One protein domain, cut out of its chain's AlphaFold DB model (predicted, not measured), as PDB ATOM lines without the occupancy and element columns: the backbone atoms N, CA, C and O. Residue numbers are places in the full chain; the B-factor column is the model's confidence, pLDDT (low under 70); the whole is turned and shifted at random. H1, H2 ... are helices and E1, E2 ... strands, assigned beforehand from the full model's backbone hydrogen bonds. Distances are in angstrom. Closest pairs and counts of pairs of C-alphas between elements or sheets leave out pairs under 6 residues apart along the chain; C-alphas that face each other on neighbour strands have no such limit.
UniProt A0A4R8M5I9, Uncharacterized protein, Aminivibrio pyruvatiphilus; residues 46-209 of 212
ATOM      1  N   MET A  46      -9.610   6.680  15.018       81.25
ATOM      2  CA  MET A  46     -11.014   6.304  15.209       81.25
ATOM      3  C   MET A  46     -11.185   4.893  15.785       81.25
ATOM      4  O   MET A  46     -12.034   4.692  16.651       81.25
ATOM      5  N   LYS A  47     -10.398   3.914  15.315       83.75
ATOM      6  CA  LYS A  47     -10.444   2.540  15.836       83.75
ATOM      7  C   LYS A  47      -9.919   2.451  17.263       83.75
ATOM      8  O   LYS A  47     -10.582   1.847  18.095       83.75
ATOM      9  N   THR A  48      -8.769   3.057  17.545       85.44
ATOM     10  CA  THR A  48      -8.183   3.064  18.889       85.44
ATOM     11  C   THR A  48      -9.112   3.738  19.891       85.44
ATOM     12  O   THR A  48      -9.339   3.189  20.965       85.44
ATOM     13  N   ASP A  49      -9.719   4.865  19.526       85.56
ATOM     14  CA  ASP A  49     -10.654   5.570  20.398       85.56
ATOM     15  C   ASP A  49     -11.936   4.750  20.626       85.56
ATOM     16  O   ASP A  49     -12.485   4.747  21.728       85.56
ATOM     17  N   ASP A  50     -12.422   4.023  19.611       87.31
ATOM     18  CA  ASP A  50     -13.583   3.137  19.772       87.31
ATOM     19  C   ASP A  50     -13.276   1.916  20.645       87.31
ATOM     20  O   ASP A  50     -14.088   1.562  21.500       87.31
ATOM     21  N   GLU A  51     -12.100   1.308  20.479       89.50
ATOM     22  CA  GLU A  51     -11.618   0.219  21.333       89.50
ATOM     23  C   GLU A  51     -11.439   0.686  22.779       89.50
ATOM     24  O   GLU A  51     -11.884   0.006  23.703       89.50
ATOM     25  N   PHE A  52     -10.851   1.865  22.985       91.19
ATOM     26  CA  PHE A  52     -10.700   2.468  24.305       91.19
ATOM     27  C   PHE A  52     -12.060   2.669  24.986       91.19
ATOM     28  O   PHE A  52     -12.273   2.176  26.096       91.19
ATOM     29  N   ARG A  53     -13.021   3.302  24.301       92.31
ATOM     30  CA  ARG A  53     -14.380   3.500  24.834       92.31
ATOM     31  C   ARG A  53     -15.095   2.184  25.115       92.31
ATOM     32  O   ARG A  53     -15.773   2.060  26.133       92.31
ATOM     33  N   LEU A  54     -14.956   1.196  24.230       93.50
ATOM     34  CA  LEU A  54     -15.542  -0.127  24.425       93.50
ATOM     35  C   LEU A  54     -14.951  -0.813  25.661       93.50
ATOM     36  O   LEU A  54     -15.703  -1.335  26.479       93.50
ATOM     37  N   ASN A  55     -13.630  -0.773  25.828       94.06
ATOM     38  CA  ASN A  55     -12.950  -1.344  26.988       94.06
ATOM     39  C   ASN A  55     -13.358  -0.639  28.286       94.06
ATOM     40  O   ASN A  55     -13.615  -1.310  29.286       94.06
ATOM     41  N   ALA A  56     -13.495   0.688  28.270       94.06
ATOM     42  CA  ALA A  56     -13.992   1.452  29.411       94.06
ATOM     43  C   ALA A  56     -15.439   1.076  29.770       94.06
ATOM     44  O   ALA A  56     -15.747   0.814  30.937       94.06
ATOM     45  N   ALA A  57     -16.317   0.953  28.770       93.75
ATOM     46  CA  ALA A  57     -17.691   0.515  28.986       93.75
ATOM     47  C   ALA A  57     -17.742  -0.931  29.518       93.75
ATOM     48  O   ALA A  57     -18.482  -1.207  30.465       93.75
ATOM     49  N   LEU A  58     -16.913  -1.840  28.994       95.62
ATOM     50  CA  LEU A  58     -16.791  -3.216  29.494       95.62
ATOM     51  C   LEU A  58     -16.277  -3.261  30.937       95.62
ATOM     52  O   LEU A  58     -16.809  -4.016  31.747       95.62
ATOM     53  N   ALA A  59     -15.311  -2.419  31.306       94.25
ATOM     54  CA  ALA A  59     -14.836  -2.325  32.684       94.25
ATOM     55  C   ALA A  59     -15.965  -1.920  33.646       94.25
ATOM     56  O   ALA A  59     -16.092  -2.488  34.733       94.25
ATOM     57  N   GLY A  60     -16.822  -0.978  33.239       92.50
ATOM     58  CA  GLY A  60     -18.006  -0.617  34.019       92.50
ATOM     59  C   GLY A  60     -19.018  -1.757  34.116       92.50
ATOM     60  O   GLY A  60     -19.544  -2.021  35.198       92.50
ATOM     61  N   LEU A  61     -19.220  -2.508  33.029       93.75
ATOM     62  CA  LEU A  61     -20.079  -3.691  33.022       93.75
ATOM     63  C   LEU A  61     -19.603  -4.749  34.032       93.75
ATOM     64  O   LEU A  61     -20.403  -5.251  34.822       93.75
ATOM     65  N   GLU A  62     -18.306  -5.065  34.043       94.19
ATOM     66  CA  GLU A  62     -17.727  -6.026  34.990       94.19
ATOM     67  C   GLU A  62     -17.848  -5.553  36.443       94.19
ATOM     68  O   GLU A  62     -18.186  -6.345  37.326       94.19
ATOM     69  N   ARG A  63     -17.657  -4.255  36.708       91.88
ATOM     70  CA  ARG A  63     -17.866  -3.687  38.051       91.88
ATOM     71  C   ARG A  63     -19.325  -3.763  38.494       91.88
ATOM     72  O   ARG A  63     -19.585  -4.140  39.634       91.88
ATOM     73  N   GLY A  64     -20.272  -3.464  37.603       90.06
ATOM     74  CA  GLY A  64     -21.703  -3.599  37.886       90.06
ATOM     75  C   GLY A  64     -22.099  -5.042  38.205       90.06
ATOM     76  O   GLY A  64     -22.831  -5.287  39.164       90.06
ATOM     77  N   LYS A  65     -21.540  -6.012  37.470       89.94
ATOM     78  CA  LYS A  65     -21.698  -7.446  37.760       89.94
ATOM     79  C   LYS A  65     -21.131  -7.832  39.116       89.94
ATOM     80  O   LYS A  65     -21.814  -8.498  39.889       89.94
ATOM     81  N   ALA A  66     -19.903  -7.413  39.412       90.25
ATOM     82  CA  ALA A  66     -19.253  -7.709  40.684       90.25
ATOM     83  C   ALA A  66     -20.069  -7.170  41.868       90.25
ATOM     84  O   ALA A  66     -20.309  -7.907  42.826       90.25
ATOM     85  N   TRP A  67     -20.561  -5.931  41.767       88.00
ATOM     86  CA  TRP A  67     -21.445  -5.334  42.768       88.00
ATOM     87  C   TRP A  67     -22.721  -6.162  42.966       88.00
ATOM     88  O   TRP A  67     -23.059  -6.521  44.095       88.00
ATOM     89  N   LEU A  68     -23.393  -6.535  41.870       85.75
ATOM     90  CA  LEU A  68     -24.625  -7.321  41.921       85.75
ATOM     91  C   LEU A  68     -24.384  -8.693  42.571       85.75
ATOM     92  O   LEU A  68     -25.119  -9.094  43.473       85.75
ATOM     93  N   TYR A  69     -23.327  -9.402  42.165       86.94
ATOM     94  CA  TYR A  69     -22.981 -10.708  42.727       86.94
ATOM     95  C   TYR A  69     -22.577 -10.641  44.199       86.94
ATOM     96  O   TYR A  69     -22.950 -11.533  44.958       86.94
ATOM     97  N   GLN A  70     -21.875  -9.592  44.628       86.25
ATOM     98  CA  GLN A  70     -21.536  -9.390  46.038       86.25
ATOM     99  C   GLN A  70     -22.794  -9.230  46.899       86.25
ATOM    100  O   GLN A  70     -22.881  -9.798  47.990       86.25
ATOM    101  N   ARG A  71     -23.785  -8.490  46.396       82.06
ATOM    102  CA  ARG A  71     -25.064  -8.273  47.074       82.06
ATOM    103  C   ARG A  71     -25.892  -9.542  47.186       82.06
ATOM    104  O   ARG A  71     -26.297  -9.917  48.281       82.06
ATOM    105  N   ILE A  72     -25.999 -10.284  46.087       80.00
ATOM    106  CA  ILE A  72     -26.638 -11.605  46.070       80.00
ATOM    107  C   ILE A  72     -25.942 -12.574  47.031       80.00
ATOM    108  O   ILE A  72     -26.609 -13.318  47.744       80.00
ATOM    109  N   ALA A  73     -24.607 -12.580  47.064       83.56
ATOM    110  CA  ALA A  73     -23.844 -13.436  47.969       83.56
ATOM    111  C   ALA A  73     -24.053 -13.072  49.449       83.56
ATOM    112  O   ALA A  73     -23.943 -13.949  50.303       83.56
ATOM    113  N   SER A  74     -24.375 -11.807  49.731       81.31
ATOM    114  CA  SER A  74     -24.648 -11.283  51.076       81.31
ATOM    115  C   SER A  74     -26.127 -11.388  51.485       81.31
ATOM    116  O   SER A  74     -26.490 -10.863  52.531       81.31
ATOM    117  N   ASP A  75     -26.968 -12.038  50.668       78.12
ATOM    118  CA  ASP A  75     -28.434 -12.134  50.820       78.12
ATOM    119  C   ASP A  75     -29.171 -10.776  50.865       78.12
ATOM    120  O   ASP A  75     -30.348 -10.686  51.204       78.12
ATOM    121  N   ASP A  76     -28.490  -9.707  50.453       78.31
ATOM    122  CA  ASP A  76     -29.037  -8.361  50.316       78.31
ATOM    123  C   ASP A  76     -29.400  -8.134  48.850       78.31
ATOM    124  O   ASP A  76     -28.644  -7.547  48.078       78.31
ATOM    125  N   ILE A  77     -30.510  -8.732  48.419       77.38
ATOM    126  CA  ILE A  77     -30.897  -8.772  47.007       77.38
ATOM    127  C   ILE A  77     -31.376  -7.380  46.574       77.38
ATOM    128  O   ILE A  77     -32.437  -6.941  47.033       77.38
ATOM    129  N   PRO A  78     -30.669  -6.707  45.643       77.88
ATOM    130  CA  PRO A  78     -31.108  -5.414  45.150       77.88
ATOM    131  C   PRO A  78     -32.448  -5.583  44.448       77.88
ATOM    132  O   PRO A  78     -32.635  -6.505  43.654       77.88
ATOM    133  N   SER A  79     -33.389  -4.702  44.734       75.44
ATOM    134  CA  SER A  79     -34.692  -4.716  44.084       75.44
ATOM    135  C   SER A  79     -35.141  -3.297  43.829       75.44
ATOM    136  O   SER A  79     -34.720  -2.357  44.512       75.44
ATOM    137  N   LEU A  80     -36.029  -3.143  42.862       72.94
ATOM    138  CA  LEU A  80     -36.845  -1.953  42.782       72.94
ATOM    139  C   LEU A  80     -37.774  -1.908  44.012       72.94
ATOM    140  O   LEU A  80     -38.753  -2.647  44.101       72.94
ATOM    141  N   SER A  81     -37.507  -1.033  44.983       58.53
ATOM    142  CA  SER A  81     -38.427  -0.824  46.113       58.53
ATOM    143  C   SER A  81     -39.479   0.232  45.769       58.53
ATOM    144  O   SER A  81     -39.561   1.286  46.400       58.53
ATOM    145  N   ALA A  82     -40.325  -0.078  44.791       49.53
ATOM    146  CA  ALA A  82     -41.651   0.514  44.693       49.53
ATOM    147  C   ALA A  82     -42.676  -0.573  45.065       49.53
ATOM    148  O   ALA A  82     -42.802  -1.572  44.354       49.53
ATOM    149  N   PRO A  83     -43.375  -0.472  46.210       42.59
ATOM    150  CA  PRO A  83     -44.520  -1.331  46.478       42.59
ATOM    151  C   PRO A  83     -45.655  -0.957  45.513       42.59
ATOM    152  O   PRO A  83     -46.400  -0.017  45.764       42.59
ATOM    153  N   GLY A  84     -45.768  -1.684  44.400       50.41
ATOM    154  CA  GLY A  84     -46.827  -1.501  43.403       50.41
ATOM    155  C   GLY A  84     -46.296  -1.325  41.982       50.41
ATOM    156  O   GLY A  84     -45.093  -1.209  41.759       50.41
ATOM    157  N   ALA A  85     -47.213  -1.326  41.018       57.41
ATOM    158  CA  ALA A  85     -46.899  -1.035  39.627       57.41
ATOM    159  C   ALA A  85     -46.411   0.418  39.477       57.41
ATOM    160  O   ALA A  85     -46.986   1.336  40.064       57.41
ATOM    161  N   ILE A  86     -45.367   0.639  38.678       65.06
ATOM    162  CA  ILE A  86     -44.914   1.981  38.306       65.06
ATOM    163  C   ILE A  86     -45.966   2.596  37.378       65.06
ATOM    164  O   ILE A  86     -46.215   2.100  36.284       65.06
ATOM    165  N   ASN A  87     -46.585   3.704  37.777       63.09
ATOM    166  CA  ASN A  87     -47.651   4.311  36.971       63.09
ATOM    167  C   ASN A  87     -47.159   4.775  35.589       63.09
ATOM    168  O   ASN A  87     -47.864   4.593  34.602       63.09
ATOM    169  N   ALA A  88     -45.944   5.325  35.509       69.19
ATOM    170  CA  ALA A  88     -45.305   5.702  34.254       69.19
ATOM    171  C   ALA A  88     -43.779   5.611  34.372       69.19
ATOM    172  O   ALA A  88     -43.200   6.077  35.352       69.19
ATOM    173  N   VAL A  89     -43.131   5.038  33.358       71.44
ATOM    174  CA  VAL A  89     -41.672   5.071  33.215       71.44
ATOM    175  C   VAL A  89     -41.317   6.249  32.317       71.44
ATOM    176  O   VAL A  89     -41.782   6.314  31.178       71.44
ATOM    177  N   THR A  90     -40.516   7.190  32.818       71.00
ATOM    178  CA  THR A  90     -40.136   8.381  32.050       71.00
ATOM    179  C   THR A  90     -38.701   8.282  31.540       71.00
ATOM    180  O   THR A  90     -37.810   7.759  32.205       71.00
ATOM    181  N   ALA A  91     -38.441   8.822  30.349       70.00
ATOM    182  CA  ALA A  91     -37.080   8.927  29.813       70.00
ATOM    183  C   ALA A  91     -36.260  10.066  30.451       70.00
ATOM    184  O   ALA A  91     -35.088  10.224  30.115       70.00
ATOM    185  N   SER A  92     -36.863  10.855  31.351       65.38
ATOM    186  CA  SER A  92     -36.326  12.139  31.826       65.38
ATOM    187  C   SER A  92     -34.931  12.039  32.455       65.38
ATOM    188  O   SER A  92     -34.162  12.987  32.359       65.38
ATOM    189  N   GLU A  93     -34.574  10.878  33.014       70.44
ATOM    190  CA  GLU A  93     -33.262  10.604  33.615       70.44
ATOM    191  C   GLU A  93     -32.827   9.146  33.371       70.44
ATOM    192  O   GLU A  93     -32.535   8.397  34.301       70.44
ATOM    193  N   SER A  94     -32.834   8.704  32.107       77.44
ATOM    194  CA  SER A  94     -32.408   7.341  31.728       77.44
ATOM    195  C   SER A  94     -33.162   6.232  32.479       77.44
ATOM    196  O   SER A  94     -32.563   5.217  32.844       77.44
ATOM    197  N   PHE A  95     -34.471   6.415  32.681       82.06
ATOM    198  CA  PHE A  95     -35.353   5.442  33.338       82.06
ATOM    199  C   PHE A  95     -34.966   5.162  34.796       82.06
ATOM    200  O   PHE A  95     -34.915   4.008  35.228       82.06
ATOM    201  N   LYS A  96     -34.662   6.216  35.564       80.56
ATOM    202  CA  LYS A  96     -34.275   6.133  36.982       80.56
ATOM    203  C   LYS A  96     -35.264   5.359  37.854       80.56
ATOM    204  O   LYS A  96     -34.876   4.764  38.852       80.56
ATOM    205  N   GLU A  97     -36.534   5.362  37.464       79.50
ATOM    206  CA  GLU A  97     -37.632   4.676  38.135       79.50
ATOM    207  C   GLU A  97     -37.496   3.155  38.062       79.50
ATOM    208  O   GLU A  97     -38.204   2.466  38.778       79.50
ATOM    209  N   LEU A  98     -36.611   2.637  37.207       82.75
ATOM    210  CA  LEU A  98     -36.315   1.212  37.061       82.75
ATOM    211  C   LEU A  98     -35.006   0.798  37.747       82.75
ATOM    212  O   LEU A  98     -34.631  -0.372  37.687       82.75
ATOM    213  N   LEU A  99     -34.274   1.733  38.360       85.00
ATOM    214  CA  LEU A  99     -33.003   1.432  39.018       85.00
ATOM    215  C   LEU A  99     -33.214   0.641  40.312       85.00
ATOM    216  O   LEU A  99     -34.150   0.885  41.075       85.00
ATOM    217  N   VAL A 100     -32.293  -0.285  40.583       82.50
ATOM    218  CA  VAL A 100     -32.268  -1.027  41.850       82.50
ATOM    219  C   VAL A 100     -31.972  -0.097  43.029       82.50
ATOM    220  O   VAL A 100     -31.191   0.853  42.913       82.50
ATOM    221  N   LEU A 101     -32.568  -0.388  44.188       76.44
ATOM    222  CA  LEU A 101     -32.227   0.291  45.435       76.44
ATOM    223  C   LEU A 101     -31.139  -0.452  46.203       76.44
ATOM    224  O   LEU A 101     -31.083  -1.680  46.216       76.44
ATOM    225  N   ASP A 102     -30.328   0.333  46.901       66.94
ATOM    226  CA  ASP A 102     -29.313  -0.112  47.846       66.94
ATOM    227  C   ASP A 102     -29.729   0.349  49.254       66.94
ATOM    228  O   ASP A 102     -29.737   1.548  49.543       66.94
ATOM    229  N   GLY A 103     -30.168  -0.581  50.111       57.03
ATOM    230  CA  GLY A 103     -30.412  -0.306  51.534       57.03
ATOM    231  C   GLY A 103     -31.457   0.778  51.857       57.03
ATOM    232  O   GLY A 103     -31.400   1.371  52.930       57.03
ATOM    233  N   GLY A 104     -32.401   1.060  50.950       50.75
ATOM    234  CA  GLY A 104     -33.481   2.042  51.155       50.75
ATOM    235  C   GLY A 104     -33.198   3.459  50.641       50.75
ATOM    236  O   GLY A 104     -34.064   4.325  50.761       50.75
ATOM    237  N   SER A 105     -32.038   3.704  50.023       51.09
ATOM    238  CA  SER A 105     -31.783   4.967  49.317       51.09
ATOM    239  C   SER A 105     -32.394   4.912  47.914       51.09
ATOM    240  O   SER A 105     -32.010   4.080  47.093       51.09
ATOM    241  N   VAL A 106     -33.377   5.775  47.654       53.47
ATOM    242  CA  VAL A 106     -34.074   5.901  46.364       53.47
ATOM    243  C   VAL A 106     -33.374   6.937  45.481       53.47
ATOM    244  O   VAL A 106     -33.194   8.065  45.943       53.47
ATOM    245  N   PRO A 107     -33.154   6.655  44.182       57.41
ATOM    246  CA  PRO A 107     -32.558   5.455  43.578       57.41
ATOM    247  C   PRO A 107     -31.039   5.428  43.819       57.41
ATOM    248  O   PRO A 107     -30.462   6.494  44.014       57.41
ATOM    249  N   ASN A 108     -30.367   4.266  43.764       58.06
ATOM    250  CA  ASN A 108     -28.897   4.260  43.813       58.06
ATOM    251  C   ASN A 108     -28.377   4.999  42.567       58.06
ATOM    252  O   ASN A 108     -28.582   4.503  41.450       58.06
ATOM    253  N   PRO A 109     -27.774   6.195  42.698       57.19
ATOM    254  CA  PRO A 109     -27.254   6.874  41.538       57.19
ATOM    255  C   PRO A 109     -26.006   6.098  41.148       57.19
ATOM    256  O   PRO A 109     -25.011   6.150  41.853       57.19
ATOM    257  N   THR A 110     -26.130   5.332  40.068       67.12
ATOM    258  CA  THR A 110     -25.082   4.988  39.105       67.12
ATOM    259  C   THR A 110     -23.682   4.781  39.697       67.12
ATOM    260  O   THR A 110     -23.052   5.720  40.171       67.12
ATOM    261  N   ILE A 111     -23.114   3.578  39.582       83.38
ATOM    262  CA  ILE A 111     -21.691   3.402  39.907       83.38
ATOM    263  C   ILE A 111     -20.895   4.213  38.878       83.38
ATOM    264  O   ILE A 111     -20.769   3.805  37.723       83.38
ATOM    265  N   SER A 112     -20.391   5.366  39.305       87.31
ATOM    266  CA  SER A 112     -19.641   6.295  38.468       87.31
ATOM    267  C   SER A 112     -18.168   6.262  38.841       87.31
ATOM    268  O   SER A 112     -17.804   6.291  40.017       87.31
ATOM    269  N   PHE A 113     -17.305   6.193  37.837       88.75
ATOM    270  CA  PHE A 113     -15.862   6.268  38.020       88.75
ATOM    271  C   PHE A 113     -15.186   6.766  36.749       88.75
ATOM    272  O   PHE A 113     -15.714   6.608  35.654       88.75
ATOM    273  N   SER A 114     -13.984   7.310  36.888       89.88
ATOM    274  CA  SER A 114     -13.139   7.642  35.742       89.88
ATOM    275  C   SER A 114     -12.178   6.492  35.445       89.88
ATOM    276  O   SER A 114     -11.629   5.878  36.366       89.88
ATOM    277  N   LEU A 115     -11.992   6.193  34.164       88.25
ATOM    278  CA  LEU A 115     -10.961   5.298  33.655       88.25
ATOM    279  C   LEU A 115     -10.175   6.058  32.591       88.25
ATOM    280  O   LEU A 115     -10.681   6.269  31.490       88.25
ATOM    281  N   ASP A 116      -8.964   6.478  32.948       87.62
ATOM    282  CA  ASP A 116      -8.144   7.380  32.137       87.62
ATOM    283  C   ASP A 116      -8.964   8.617  31.710       87.62
ATOM    284  O   ASP A 116      -9.499   9.316  32.573       87.62
ATOM    285  N   ASP A 117      -9.121   8.847  30.404       85.62
ATOM    286  CA  ASP A 117      -9.866   9.977  29.829       85.62
ATOM    287  C   ASP A 117     -11.384   9.719  29.673       85.62
ATOM    288  O   ASP A 117     -12.108  10.545  29.112       85.62
ATOM    289  N   ALA A 118     -11.889   8.571  30.141       88.69
ATOM    290  CA  ALA A 118     -13.307   8.218  30.074       88.69
ATOM    291  C   ALA A 118     -14.005   8.358  31.437       88.69
ATOM    292  O   ALA A 118     -13.575   7.789  32.441       88.69
ATOM    293  N   GLU A 119     -15.152   9.032  31.467       91.88
ATOM    294  CA  GLU A 119     -16.118   8.934  32.561       91.88
ATOM    295  C   GLU A 119     -17.043   7.739  32.306       91.88
ATOM    296  O   GLU A 119     -17.745   7.689  31.297       91.88
ATOM    297  N   VAL A 120     -17.052   6.770  33.216       91.81
ATOM    298  CA  VAL A 120     -17.867   5.560  33.113       91.81
ATOM    299  C   VAL A 120     -19.004   5.614  34.120       91.81
ATOM    300  O   VAL A 120     -18.786   5.772  35.320       91.81
ATOM    301  N   ASN A 121     -20.221   5.435  33.621       91.25
ATOM    302  CA  ASN A 121     -21.466   5.483  34.369       91.25
ATOM    303  C   ASN A 121     -22.198   4.146  34.240       91.25
ATOM    304  O   ASN A 121     -22.646   3.770  33.155       91.25
ATOM    305  N   VAL A 122     -22.340   3.421  35.350       91.50
ATOM    306  CA  VAL A 122     -22.978   2.100  35.377       91.50
ATOM    307  C   VAL A 122     -24.328   2.170  36.073       91.50
ATOM    308  O   VAL A 122     -24.419   2.458  37.264       91.50
ATOM    309  N   ARG A 123     -25.385   1.850  35.335       89.75
ATOM    310  CA  ARG A 123     -26.775   1.814  35.788       89.75
ATOM    311  C   ARG A 123     -27.237   0.364  35.868       89.75
ATOM    312  O   ARG A 123     -26.999  -0.414  34.946       89.75
ATOM    313  N   ILE A 124     -27.888  -0.001  36.967       89.19
ATOM    314  CA  ILE A 124     -28.396  -1.358  37.189       89.19
ATOM    315  C   ILE A 124     -29.909  -1.269  37.319       89.19
ATOM    316  O   ILE A 124     -30.419  -0.682  38.272       89.19
ATOM    317  N   TYR A 125     -30.610  -1.839  36.346       87.75
ATOM    318  CA  TYR A 125     -32.065  -1.842  36.288       87.75
ATOM    319  C   TYR A 125     -32.624  -3.172  36.772       87.75
ATOM    320  O   TYR A 125     -32.084  -4.230  36.440       87.75
ATOM    321  N   ASP A 126     -33.727  -3.115  37.507       84.69
ATOM    322  CA  ASP A 126     -34.565  -4.275  37.795       84.69
ATOM    323  C   ASP A 126     -35.524  -4.499  36.619       84.69
ATOM    324  O   ASP A 126     -36.227  -3.580  36.198       84.69
ATOM    325  N   LEU A 127     -35.543  -5.709  36.060       83.19
ATOM    326  CA  LEU A 127     -36.415  -6.059  34.934       83.19
ATOM    327  C   LEU A 127     -37.751  -6.651  35.387       83.19
ATOM    328  O   LEU A 127     -38.638  -6.843  34.557       83.19
ATOM    329  N   ALA A 128     -37.918  -6.926  36.682       78.69
ATOM    330  CA  ALA A 128     -39.140  -7.472  37.263       78.69
ATOM    331  C   ALA A 128     -40.106  -6.363  37.724       78.69
ATOM    332  O   ALA A 128     -40.640  -6.417  38.833       78.69
ATOM    333  N   TYR A 129     -40.326  -5.348  36.885       74.94
ATOM    334  CA  TYR A 129     -41.235  -4.243  37.183       74.94
ATOM    335  C   TYR A 129     -42.626  -4.454  36.571       74.94
ATOM    336  O   TYR A 129     -42.790  -5.117  35.547       74.94
ATOM    337  N   ASP A 130     -43.629  -3.847  37.199       71.50
ATOM    338  CA  ASP A 130     -44.990  -3.722  36.677       71.50
ATOM    339  C   ASP A 130     -45.288  -2.271  36.318       71.50
ATOM    340  O   ASP A 130     -44.659  -1.362  36.860       71.50
ATOM    341  N   PHE A 131     -46.261  -2.046  35.433       69.19
ATOM    342  CA  PHE A 131     -46.743  -0.706  35.108       69.19
ATOM    343  C   PHE A 131     -48.265  -0.594  35.199       69.19
ATOM    344  O   PHE A 131     -48.984  -1.568  34.976       69.19
ATOM    345  N   GLY A 132     -48.746   0.591  35.584       60.19
ATOM    346  CA  GLY A 132     -50.173   0.849  35.813       60.19
ATOM    347  C   GLY A 132     -50.987   1.023  34.528       60.19
ATOM    348  O   GLY A 132     -52.144   0.616  34.473       60.19
ATOM    349  N   GLU A 133     -50.377   1.580  33.481       63.84
ATOM    350  CA  GLU A 133     -51.000   1.815  32.173       63.84
ATOM    351  C   GLU A 133     -50.126   1.267  31.042       63.84
ATOM    352  O   GLU A 133     -48.933   1.039  31.229       63.84
ATOM    353  N   ALA A 134     -50.717   1.049  29.861       62.28
ATOM    354  CA  ALA A 134     -50.004   0.528  28.700       62.28
ATOM    355  C   ALA A 134     -48.753   1.369  28.402       62.28
ATOM    356  O   ALA A 134     -48.836   2.519  27.970       62.28
ATOM    357  N   LEU A 135     -47.586   0.780  28.648       63.53
ATOM    358  CA  LEU A 135     -46.317   1.467  28.507       63.53
ATOM    359  C   LEU A 135     -45.953   1.557  27.022       63.53
ATOM    360  O   LEU A 135     -45.721   0.544  26.361       63.53
ATOM    361  N   THR A 136     -45.905   2.775  26.488       69.12
ATOM    362  CA  THR A 136     -45.444   3.020  25.116       69.12
ATOM    363  C   THR A 136     -43.942   2.789  25.042       69.12
ATOM    364  O   THR A 136     -43.182   3.392  25.803       69.12
ATOM    365  N   PHE A 137     -43.504   1.945  24.108       69.75
ATOM    366  CA  PHE A 137     -42.082   1.723  23.871       69.75
ATOM    367  C   PHE A 137     -41.354   3.040  23.574       69.75
ATOM    368  O   PHE A 137     -41.797   3.841  22.751       69.75
ATOM    369  N   GLN A 138     -40.205   3.219  24.219       74.19
ATOM    370  CA  GLN A 138     -39.272   4.308  23.960       74.19
ATOM    371  C   GLN A 138     -37.865   3.731  23.772       74.19
ATOM    372  O   GLN A 138     -37.492   2.790  24.477       74.19
ATOM    373  N   PRO A 139     -37.052   4.269  22.852       77.69
ATOM    374  CA  PRO A 139     -35.674   3.825  22.700       77.69
ATOM    375  C   PRO A 139     -34.911   3.872  24.029       77.69
ATOM    376  O   PRO A 139     -34.945   4.867  24.748       77.69
ATOM    377  N   GLY A 140     -34.219   2.779  24.352       80.56
ATOM    378  CA  GLY A 140     -33.391   2.672  25.551       80.56
ATOM    379  C   GLY A 140     -34.121   2.248  26.827       80.56
ATOM    380  O   GLY A 140     -33.434   2.026  27.829       80.56
ATOM    381  N   ILE A 141     -35.451   2.091  26.833       82.56
ATOM    382  CA  ILE A 141     -36.141   1.564  28.018       82.56
ATOM    383  C   ILE A 141     -35.806   0.073  28.215       82.56
ATOM    384  O   ILE A 141     -35.964  -0.714  27.271       82.56
ATOM    385  N   PRO A 142     -35.328  -0.336  29.410       84.12
ATOM    386  CA  PRO A 142     -35.081  -1.740  29.727       84.12
ATOM    387  C   PRO A 142     -36.300  -2.627  29.420       84.12
ATOM    388  O   PRO A 142     -37.430  -2.190  29.626       84.12
ATOM    389  N   PRO A 143     -36.116  -3.860  28.915       79.81
ATOM    390  CA  PRO A 143     -37.224  -4.791  28.727       79.81
ATOM    391  C   PRO A 143     -37.795  -5.247  30.070       79.81
ATOM    392  O   PRO A 143     -37.048  -5.638  30.966       79.81
ATOM    393  N   ARG A 144     -39.122  -5.298  30.189       77.69
ATOM    394  CA  ARG A 144     -39.772  -5.984  31.310       77.69
ATOM    395  C   ARG A 144     -39.672  -7.487  31.098       77.69
ATOM    396  O   ARG A 144     -40.024  -7.979  30.027       77.69
ATOM    397  N   MET A 145     -39.265  -8.204  32.136       76.62
ATOM    398  CA  MET A 145     -39.300  -9.661  32.212       76.62
ATOM    399  C   MET A 145     -40.431 -10.078  33.149       76.62
ATOM    400  O   MET A 145     -40.547  -9.566  34.261       76.62
ATOM    401  N   TYR A 146     -41.252 -11.035  32.728       70.81
ATOM    402  CA  TYR A 146     -42.355 -11.543  33.541       70.81
ATOM    403  C   TYR A 146     -42.486 -13.062  33.413       70.81
ATOM    404  O   TYR A 146     -41.989 -13.685  32.474       70.81
ATOM    405  N   ARG A 147     -43.147 -13.676  34.396       67.31
ATOM    406  CA  ARG A 147     -43.570 -15.077  34.349       67.31
ATOM    407  C   ARG A 147     -45.081 -15.108  34.340       67.31
ATOM    408  O   ARG A 147     -45.694 -14.461  35.180       67.31
ATOM    409  N   ALA A 148     -45.646 -15.859  33.410       64.50
ATOM    410  CA  ALA A 148     -47.076 -16.068  33.296       64.50
ATOM    411  C   ALA A 148     -47.372 -17.568  33.284       64.50
ATOM    412  O   ALA A 148     -46.651 -18.363  32.673       64.50
ATOM    413  N   ARG A 149     -48.448 -17.962  33.962       61.78
ATOM    414  CA  ARG A 149     -48.986 -19.316  33.878       61.78
ATOM    415  C   ARG A 149     -49.925 -19.400  32.678       61.78
ATOM    416  O   ARG A 149     -50.965 -18.751  32.662       61.78
ATOM    417  N   GLU A 150     -49.586 -20.235  31.703       61.19
ATOM    418  CA  GLU A 150     -50.400 -20.469  30.510       61.19
ATOM    419  C   GLU A 150     -50.648 -21.972  30.343       61.19
ATOM    420  O   GLU A 150     -49.713 -22.773  30.315       61.19
ATOM    421  N   GLY A 151     -51.919 -22.383  30.287       62.25
ATOM    422  CA  GLY A 151     -52.292 -23.786  30.057       62.25
ATOM    423  C   GLY A 151     -51.762 -24.782  31.101       62.25
ATOM    424  O   GLY A 151     -51.572 -25.951  30.786       62.25
ATOM    425  N   GLY A 152     -51.485 -24.331  32.331       59.28
ATOM    426  CA  GLY A 152     -50.913 -25.165  33.398       59.28
ATOM    427  C   GLY A 152     -49.382 -25.243  33.413       59.28
ATOM    428  O   GLY A 152     -48.832 -25.862  34.320       59.28
ATOM    429  N   SER A 153     -48.694 -24.583  32.474       55.16
ATOM    430  CA  SER A 153     -47.234 -24.456  32.448       55.16
ATOM    431  C   SER A 153     -46.792 -23.034  32.799       55.16
ATOM    432  O   SER A 153     -47.465 -22.059  32.464       55.16
ATOM    433  N   LEU A 154     -45.657 -22.911  33.485       62.97
ATOM    434  CA  LEU A 154     -45.021 -21.625  33.762       62.97
ATOM    435  C   LEU A 154     -44.153 -21.235  32.566       62.97
ATOM    436  O   LEU A 154     -43.215 -21.951  32.220       62.97
ATOM    437  N   LYS A 155     -44.446 -20.086  31.956       68.38
ATOM    438  CA  LYS A 155     -43.650 -19.495  30.878       68.38
ATOM    439  C   LYS A 155     -43.008 -18.196  31.347       68.38
ATOM    440  O   LYS A 155     -43.604 -17.450  32.122       68.38
ATOM    441  N   ALA A 156     -41.792 -17.933  30.881       68.75
ATOM    442  CA  ALA A 156     -41.127 -16.645  31.044       68.75
ATOM    443  C   ALA A 156     -41.184 -15.889  29.713       68.75
ATOM    444  O   ALA A 156     -40.872 -16.473  28.676       68.75
ATOM    445  N   GLY A 157     -41.579 -14.619  29.758       68.88
ATOM    446  CA  GLY A 157     -41.729 -13.745  28.597       68.88
ATOM    447  C   GLY A 157     -41.083 -12.381  28.827       68.88
ATOM    448  O   GLY A 157     -40.673 -12.046  29.943       68.88
ATOM    449  N   GLN A 158     -40.983 -11.600  27.752       70.81
ATOM    450  CA  GLN A 158     -40.447 -10.239  27.771       70.81
ATOM    451  C   GLN A 158     -41.404  -9.278  27.064       70.81
ATOM    452  O   GLN A 158     -42.044  -9.667  26.092       70.81
ATOM    453  N   SER A 159     -41.456  -8.011  27.479       65.38
ATOM    454  CA  SER A 159     -42.391  -7.011  26.922       65.38
ATOM    455  C   SER A 159     -42.194  -6.676  25.438       65.38
ATOM    456  O   SER A 159     -43.038  -6.006  24.851       65.38
ATOM    457  N   TYR A 160     -41.087  -7.116  24.834       64.75
ATOM    458  CA  TYR A 160     -40.802  -6.961  23.401       64.75
ATOM    459  C   TYR A 160     -40.901  -8.274  22.618       64.75
ATOM    460  O   TYR A 160     -40.425  -8.347  21.485       64.75
ATOM    461  N   ALA A 161     -41.454  -9.334  23.215       60.59
ATOM    462  CA  ALA A 161     -41.667 -10.591  22.511       60.59
ATOM    463  C   ALA A 161     -42.623 -10.375  21.328       60.59
ATOM    464  O   ALA A 161     -43.614  -9.645  21.418       60.59
ATOM    465  N   SER A 162     -42.295 -10.981  20.183       49.19
ATOM    466  CA  SER A 162     -43.088 -10.830  18.969       49.19
ATOM    467  C   SER A 162     -44.481 -11.437  19.158       49.19
ATOM    468  O   SER A 162     -44.674 -12.488  19.764       49.19
ATOM    469  N   SER A 163     -45.469 -10.740  18.611       48.59
ATOM    470  CA  SER A 163     -46.917 -10.874  18.802       48.59
ATOM    471  C   SER A 163     -47.559 -12.221  18.424       48.59
ATOM    472  O   SER A 163     -48.783 -12.329  18.450       48.59
ATOM    473  N   ASN A 164     -46.785 -13.266  18.124       47.44
ATOM    474  CA  ASN A 164     -47.323 -14.581  17.758       47.44
ATOM    475  C   ASN A 164     -47.971 -15.329  18.941       47.44
ATOM    476  O   ASN A 164     -48.690 -16.297  18.714       47.44
ATOM    477  N   ALA A 165     -47.752 -14.873  20.178       49.16
ATOM    478  CA  ALA A 165     -48.306 -15.465  21.401       49.16
ATOM    479  C   ALA A 165     -49.072 -14.458  22.289       49.16
ATOM    480  O   ALA A 165     -49.268 -14.704  23.471       49.16
ATOM    481  N   ALA A 166     -49.480 -13.297  21.756       49.88
ATOM    482  CA  ALA A 166     -50.038 -12.177  22.540       49.88
ATOM    483  C   ALA A 166     -49.100 -11.606  23.641       49.88
ATOM    484  O   ALA A 166     -49.506 -10.729  24.402       49.88
ATOM    485  N   GLU A 167     -47.827 -12.024  23.654       50.28
ATOM    486  CA  GLU A 167     -46.754 -11.632  24.592       50.28
ATOM    487  C   GLU A 167     -46.202 -10.203  24.374       50.28
ATOM    488  O   GLU A 167     -45.296  -9.759  25.070       50.28
ATOM    489  N   GLY A 168     -46.767  -9.458  23.421       45.62
ATOM    490  CA  GLY A 168     -46.472  -8.039  23.189       45.62
ATOM    491  C   GLY A 168     -47.514  -7.090  23.785       45.62
ATOM    492  O   GLY A 168     -47.427  -5.881  23.581       45.62
ATOM    493  N   ASN A 169     -48.536  -7.616  24.475       50.72
ATOM    494  CA  ASN A 169     -49.513  -6.771  25.150       50.72
ATOM    495  C   ASN A 169     -48.996  -6.415  26.555       50.72
ATOM    496  O   ASN A 169     -48.730  -7.331  27.339       50.72
ATOM    497  N   PRO A 170     -48.921  -5.123  26.921       49.81
ATOM    498  CA  PRO A 170     -48.581  -4.695  28.271       49.81
ATOM    499  C   PRO A 170     -49.415  -5.356  29.396       49.81
ATOM    500  O   PRO A 170     -48.941  -5.469  30.526       49.81
ATOM    501  N   GLY A 171     -50.624  -5.849  29.091       46.66
ATOM    502  CA  GLY A 171     -51.478  -6.613  30.015       46.66
ATOM    503  C   GLY A 171     -51.281  -8.140  30.027       46.66
ATOM    504  O   GLY A 171     -52.044  -8.837  30.694       46.66
ATOM    505  N   SER A 172     -50.319  -8.691  29.278       45.75
ATOM    506  CA  SER A 172     -50.056 -10.137  29.239       45.75
ATOM    507  C   SER A 172     -49.160 -10.558  30.408       45.75
ATOM    508  O   SER A 172     -47.952 -10.370  30.396       45.75
ATOM    509  N   GLY A 173     -49.776 -11.119  31.450       50.91
ATOM    510  CA  GLY A 173     -49.070 -11.623  32.627       50.91
ATOM    511  C   GLY A 173     -48.669 -10.531  33.625       50.91
ATOM    512  O   GLY A 173     -48.074  -9.509  33.287       50.91
ATOM    513  N   SER A 174     -48.985 -10.768  34.897       50.38
ATOM    514  CA  SER A 174     -48.321 -10.094  36.013       50.38
ATOM    515  C   SER A 174     -47.161 -10.999  36.439       50.38
ATOM    516  O   SER A 174     -47.376 -12.212  36.527       50.38
ATOM    517  N   PRO A 175     -45.935 -10.482  36.638       54.34
ATOM    518  CA  PRO A 175     -44.834 -11.254  37.167       54.34
ATOM    519  C   PRO A 175     -45.315 -11.886  38.466       54.34
ATOM    520  O   PRO A 175     -45.630 -11.194  39.428       54.34
ATOM    521  N   GLU A 176     -45.359 -13.219  38.493       50.28
ATOM    522  CA  GLU A 176     -45.825 -13.967  39.667       50.28
ATOM    523  C   GLU A 176     -44.991 -13.693  40.935       50.28
ATOM    524  O   GLU A 176     -45.295 -14.248  41.986       50.28
ATOM    525  N   SER A 177     -43.938 -12.863  40.878       47.72
ATOM    526  CA  SER A 177     -43.329 -12.204  42.042       47.72
ATOM    527  C   SER A 177     -42.090 -11.375  41.675       47.72
ATOM    528  O   SER A 177     -41.462 -11.581  40.634       47.72
ATOM    529  N   LYS A 178     -41.649 -10.562  42.648       48.38
ATOM    530  CA  LYS A 178     -40.303  -9.973  42.842       48.38
ATOM    531  C   LYS A 178     -39.107 -10.963  42.725       48.38
ATOM    532  O   LYS A 178     -37.998 -10.638  43.128       48.38
ATOM    533  N   ILE A 179     -39.308 -12.196  42.244       50.34
ATOM    534  CA  ILE A 179     -38.362 -13.331  42.317       50.34
ATOM    535  C   ILE A 179     -37.689 -13.624  40.968       50.34
ATOM    536  O   ILE A 179     -36.809 -14.476  40.889       50.34
ATOM    537  N   LEU A 180     -38.034 -12.918  39.887       61.41
ATOM    538  CA  LEU A 180     -37.358 -13.139  38.602       61.41
ATOM    539  C   LEU A 180     -35.850 -12.841  38.656       61.41
ATOM    540  O   LEU A 180     -35.131 -13.395  37.826       61.41
ATOM    541  N   LYS A 181     -35.394 -12.039  39.641       75.38
ATOM    542  CA  LYS A 181     -33.988 -11.655  39.890       75.38
ATOM    543  C   LYS A 181     -33.236 -11.434  38.570       75.38
ATOM    544  O   LYS A 181     -32.177 -12.019  38.318       75.38
ATOM    545  N   ALA A 182     -33.878 -10.667  37.697       82.19
ATOM    546  CA  ALA A 182     -33.429 -10.374  36.354       82.19
ATOM    547  C   ALA A 182     -33.041  -8.902  36.324       82.19
ATOM    548  O   ALA A 182     -33.874  -8.039  36.592       82.19
ATOM    549  N   TYR A 183     -31.783  -8.635  36.009       87.12
ATOM    550  CA  TYR A 183     -31.218  -7.293  36.038       87.12
ATOM    551  C   TYR A 183     -30.628  -6.948  34.681       87.12
ATOM    552  O   TYR A 183     -30.087  -7.818  34.000       87.12
ATOM    553  N   LEU A 184     -30.677  -5.675  34.305       90.69
ATOM    554  CA  LEU A 184     -29.909  -5.148  33.180       90.69
ATOM    555  C   LEU A 184     -28.819  -4.241  33.731       90.69
ATOM    556  O   LEU A 184     -29.111  -3.205  34.325       90.69
ATOM    557  N   VAL A 185     -27.563  -4.619  33.511       92.00
ATOM    558  CA  VAL A 185     -26.422  -3.747  33.783       92.00
ATOM    559  C   VAL A 185     -26.105  -3.006  32.495       92.00
ATOM    560  O   VAL A 185     -25.751  -3.622  31.491       92.00
ATOM    561  N   ARG A 186     -26.249  -1.685  32.528       93.12
ATOM    562  CA  ARG A 186     -25.915  -0.765  31.442       93.12
ATOM    563  C   ARG A 186     -24.711   0.054  31.863       93.12
ATOM    564  O   ARG A 186     -24.776   0.768  32.855       93.12
ATOM    565  N   SER A 187     -23.638  -0.026  31.098       93.75
ATOM    566  CA  SER A 187     -22.428   0.757  31.307       93.75
ATOM    567  C   SER A 187     -22.241   1.711  30.139       93.75
ATOM    568  O   SER A 187     -22.260   1.289  28.985       93.75
ATOM    569  N   GLU A 188     -22.086   2.990  30.442       93.00
ATOM    570  CA  GLU A 188     -21.873   4.057  29.475       93.00
ATOM    571  C   GLU A 188     -20.515   4.703  29.743       93.00
ATOM    572  O   GLU A 188     -20.296   5.243  30.824       93.00
ATOM    573  N   ALA A 189     -19.607   4.633  28.772       93.44
ATOM    574  CA  ALA A 189     -18.331   5.334  28.805       93.44
ATOM    575  C   ALA A 189     -18.420   6.593  27.944       93.44
ATOM    576  O   ALA A 189     -18.776   6.504  26.769       93.44
ATOM    577  N   ILE A 190     -18.084   7.741  28.523       91.56
ATOM    578  CA  ILE A 190     -18.121   9.061  27.894       91.56
ATOM    579  C   ILE A 190     -16.699   9.614  27.880       91.56
ATOM    580  O   ILE A 190     -16.076   9.741  28.928       91.56
ATOM    581  N   VAL A 191     -16.188   9.948  26.699       88.56
ATOM    582  CA  VAL A 191     -14.876  10.585  26.511       88.56
ATOM    583  C   VAL A 191     -15.098  12.027  26.065       88.56
ATOM    584  O   VAL A 191     -16.018  12.282  25.288       88.56
ATOM    585  N   ASN A 192     -14.266  12.954  26.556       82.88
ATOM    586  CA  ASN A 192     -14.362  14.399  26.288       82.88
ATOM    587  C   ASN A 192     -15.722  15.003  26.686       82.88
ATOM    588  O   ASN A 192     -16.331  15.770  25.938       82.88
ATOM    589  N   LYS A 193     -16.238  14.619  27.859       78.94
ATOM    590  CA  LYS A 193     -17.546  15.073  28.344       78.94
ATOM    591  C   LYS A 193     -17.618  16.602  28.417       78.94
ATOM    592  O   LYS A 193     -16.787  17.235  29.064       78.94
ATOM    593  N   GLY A 194     -18.646  17.186  27.807       74.56
ATOM    594  CA  GLY A 194     -18.839  18.637  27.747       74.56
ATOM    595  C   GLY A 194     -17.990  19.357  26.693       74.56
ATOM    596  O   GLY A 194     -18.048  20.586  26.611       74.56
ATOM    597  N   GLU A 195     -17.234  18.624  25.873       80.44
ATOM    598  CA  GLU A 195     -16.493  19.168  24.736       80.44
ATOM    599  C   GLU A 195     -17.233  18.935  23.410       80.44
ATOM    600  O   GLU A 195     -18.211  18.193  23.320       80.44
ATOM    601  N   LYS A 196     -16.767  19.588  22.339       72.69
ATOM    602  CA  LYS A 196     -17.386  19.500  21.004       72.69
ATOM    603  C   LYS A 196     -17.321  18.086  20.405       72.69
ATOM    604  O   LYS A 196     -18.186  17.737  19.604       72.69
ATOM    605  N   ASP A 197     -16.328  17.305  20.819       77.31
ATOM    606  CA  ASP A 197     -16.063  15.946  20.346       77.31
ATOM    607  C   ASP A 197     -16.431  14.899  21.418       77.31
ATOM    608  O   ASP A 197     -15.760  13.870  21.545       77.31
ATOM    609  N   GLU A 198     -17.478  15.167  22.216       83.12
ATOM    610  CA  GLU A 198     -18.022  14.203  23.177       83.12
ATOM    611  C   GLU A 198     -18.449  12.925  22.447       83.12
ATOM    612  O   GLU A 198     -19.254  12.939  21.509       83.12
ATOM    613  N   MET A 199     -17.904  11.796  22.889       85.38
ATOM    614  CA  MET A 199     -18.204  10.488  22.322       85.38
ATOM    615  C   MET A 199     -18.593   9.530  23.435       85.38
ATOM    616  O   MET A 199     -17.827   9.323  24.377       85.38
ATOM    617  N   SER A 200     -19.754   8.893  23.289       89.81
ATOM    618  CA  SER A 200     -20.226   7.874  24.219       89.81
ATOM    619  C   SER A 200     -20.248   6.483  23.591       89.81
ATOM    620  O   SER A 200     -20.430   6.302  22.382       89.81
ATOM    621  N   LYS A 201     -20.040   5.467  24.426       93.00
ATOM    622  CA  LYS A 201     -20.221   4.060  24.075       93.00
ATOM    623  C   LYS A 201     -20.975   3.370  25.197       93.00
ATOM    624  O   LYS A 201     -20.549   3.411  26.350       93.00
ATOM    625  N   THR A 202     -22.060   2.697  24.839       92.56
ATOM    626  CA  THR A 202     -22.900   1.965  25.787       92.56
ATOM    627  C   THR A 202     -22.772   0.470  25.551       92.56
ATOM    628  O   THR A 202     -22.849   0.002  24.415       92.56
ATOM    629  N   VAL A 203     -22.588  -0.280  26.634       93.94
ATOM    630  CA  VAL A 203     -22.595  -1.743  26.653       93.94
ATOM    631  C   VAL A 203     -23.610  -2.206  27.685       93.94
ATOM    632  O   VAL A 203     -23.684  -1.670  28.791       93.94
ATOM    633  N   GLU A 204     -24.393  -3.217  27.328       93.06
ATOM    634  CA  GLU A 204     -25.468  -3.737  28.163       93.06
ATOM    635  C   GLU A 204     -25.381  -5.252  28.285       93.06
ATOM    636  O   GLU A 204     -25.085  -5.950  27.314       93.06
ATOM    637  N   GLN A 205     -25.681  -5.769  29.474       91.56
ATOM    638  CA  GLN A 205     -25.830  -7.202  29.692       91.56
ATOM    639  C   GLN A 205     -26.987  -7.481  30.648       91.56
ATOM    640  O   GLN A 205     -27.039  -6.948  31.759       91.56
ATOM    641  N   ALA A 206     -27.898  -8.354  30.215       88.25
ATOM    642  CA  ALA A 206     -28.922  -8.923  31.079       88.25
ATOM    643  C   ALA A 206     -28.327 -10.058  31.927       88.25
ATOM    644  O   ALA A 206     -27.579 -10.901  31.425       88.25
ATOM    645  N   ILE A 207     -28.667 -10.082  33.211       86.38
ATOM    646  CA  ILE A 207     -28.174 -11.046  34.192       86.38
ATOM    647  C   ILE A 207     -29.372 -11.688  34.870       86.38
ATOM    648  O   ILE A 207     -30.196 -11.006  35.474       86.38
ATOM    649  N   PHE A 208     -29.425 -13.015  34.804       81.19
ATOM    650  CA  PHE A 208     -30.402 -13.821  35.522       81.19
ATOM    651  C   PHE A 208     -29.730 -14.486  36.710       81.19
ATOM    652  O   PHE A 208     -28.715 -15.167  36.561       81.19
ATOM    653  N   VAL A 209     -30.311 -14.307  37.888       74.25
ATOM    654  CA  VAL A 209     -29.790 -14.883  39.124       74.25
ATOM    655  C   VAL A 209     -30.708 -16.019  39.537       74.25
ATOM    656  O   VAL A 209     -31.887 -15.811  39.821       74.25
TER     657      VAL A 209
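This is residues 46 to 209 of the 212 residues of an uncharacterized protein of Aminivibrio pyruvatiphilus (UniProt A0A4R8M5I9). One long helix, H1, packs on one face of a twisted sheet of four strands, and a small separate hairpin, E3 and E4, lies beyond the end of the sheet where E5 begins. Much of the rest is long links with no named element. The printed part has 164 residues, of which 74 are in named elements, under half, in the order H1 E1 E2 E3 E4 E5 E6; the class is mixed. The large sheet runs E1 - E2 - E5 - E6, antiparallel throughout. The whole is compact, with a radius of gyration of the C-alphas of 17.2 A and spans of 53 by 37 by 26 A.

Find C-alpha 46 at (-11.014, 6.304, 15.209); from there H1, residues 46 to 73, runs 40.3 A. Next come E1, residues 111 to 115, 12.6 A, and E2, residues 118 to 126, 25.8 A. E3, residues 145 to 150, and E4, residues 153 to 158, follow with 15.6 A and 16.4 A. E5, residues 182 to 191, spans 29.7 A; E6, residues 199 to 208, spans 30.2 A and ends at C-alpha 208, (-30.402, -13.821, 35.522).

H1 is on the sheet, and in it every O i to N i+4 pair is within hydrogen-bond range. Its closest C-alphas to E5 are those of Ala 57 and Ala 189, 4.9 A. Within hydrogen-bond range are N 113 and O 120, 3.0 A, in the hairpin E1 and E2; N 121 and O 188, 2.8 A, between E2 and E5; N 187 and O 203, 2.8 A, in the hairpin E5 and E6; and N 148 and O 155, 2.9 A, in the hairpin E3 and E4. H1 and E3 are apart.

The C-alphas of Gly 152 and Lys 196 are the farthest apart, 57.2 A. The printed part has no cut. The links H1 to E1, E2 to E3 and E4 to E5 are long. Mean pLDDT of the printed part is 75.0; 58 residues are under 70, among them 147 to 157 and 159 to 180.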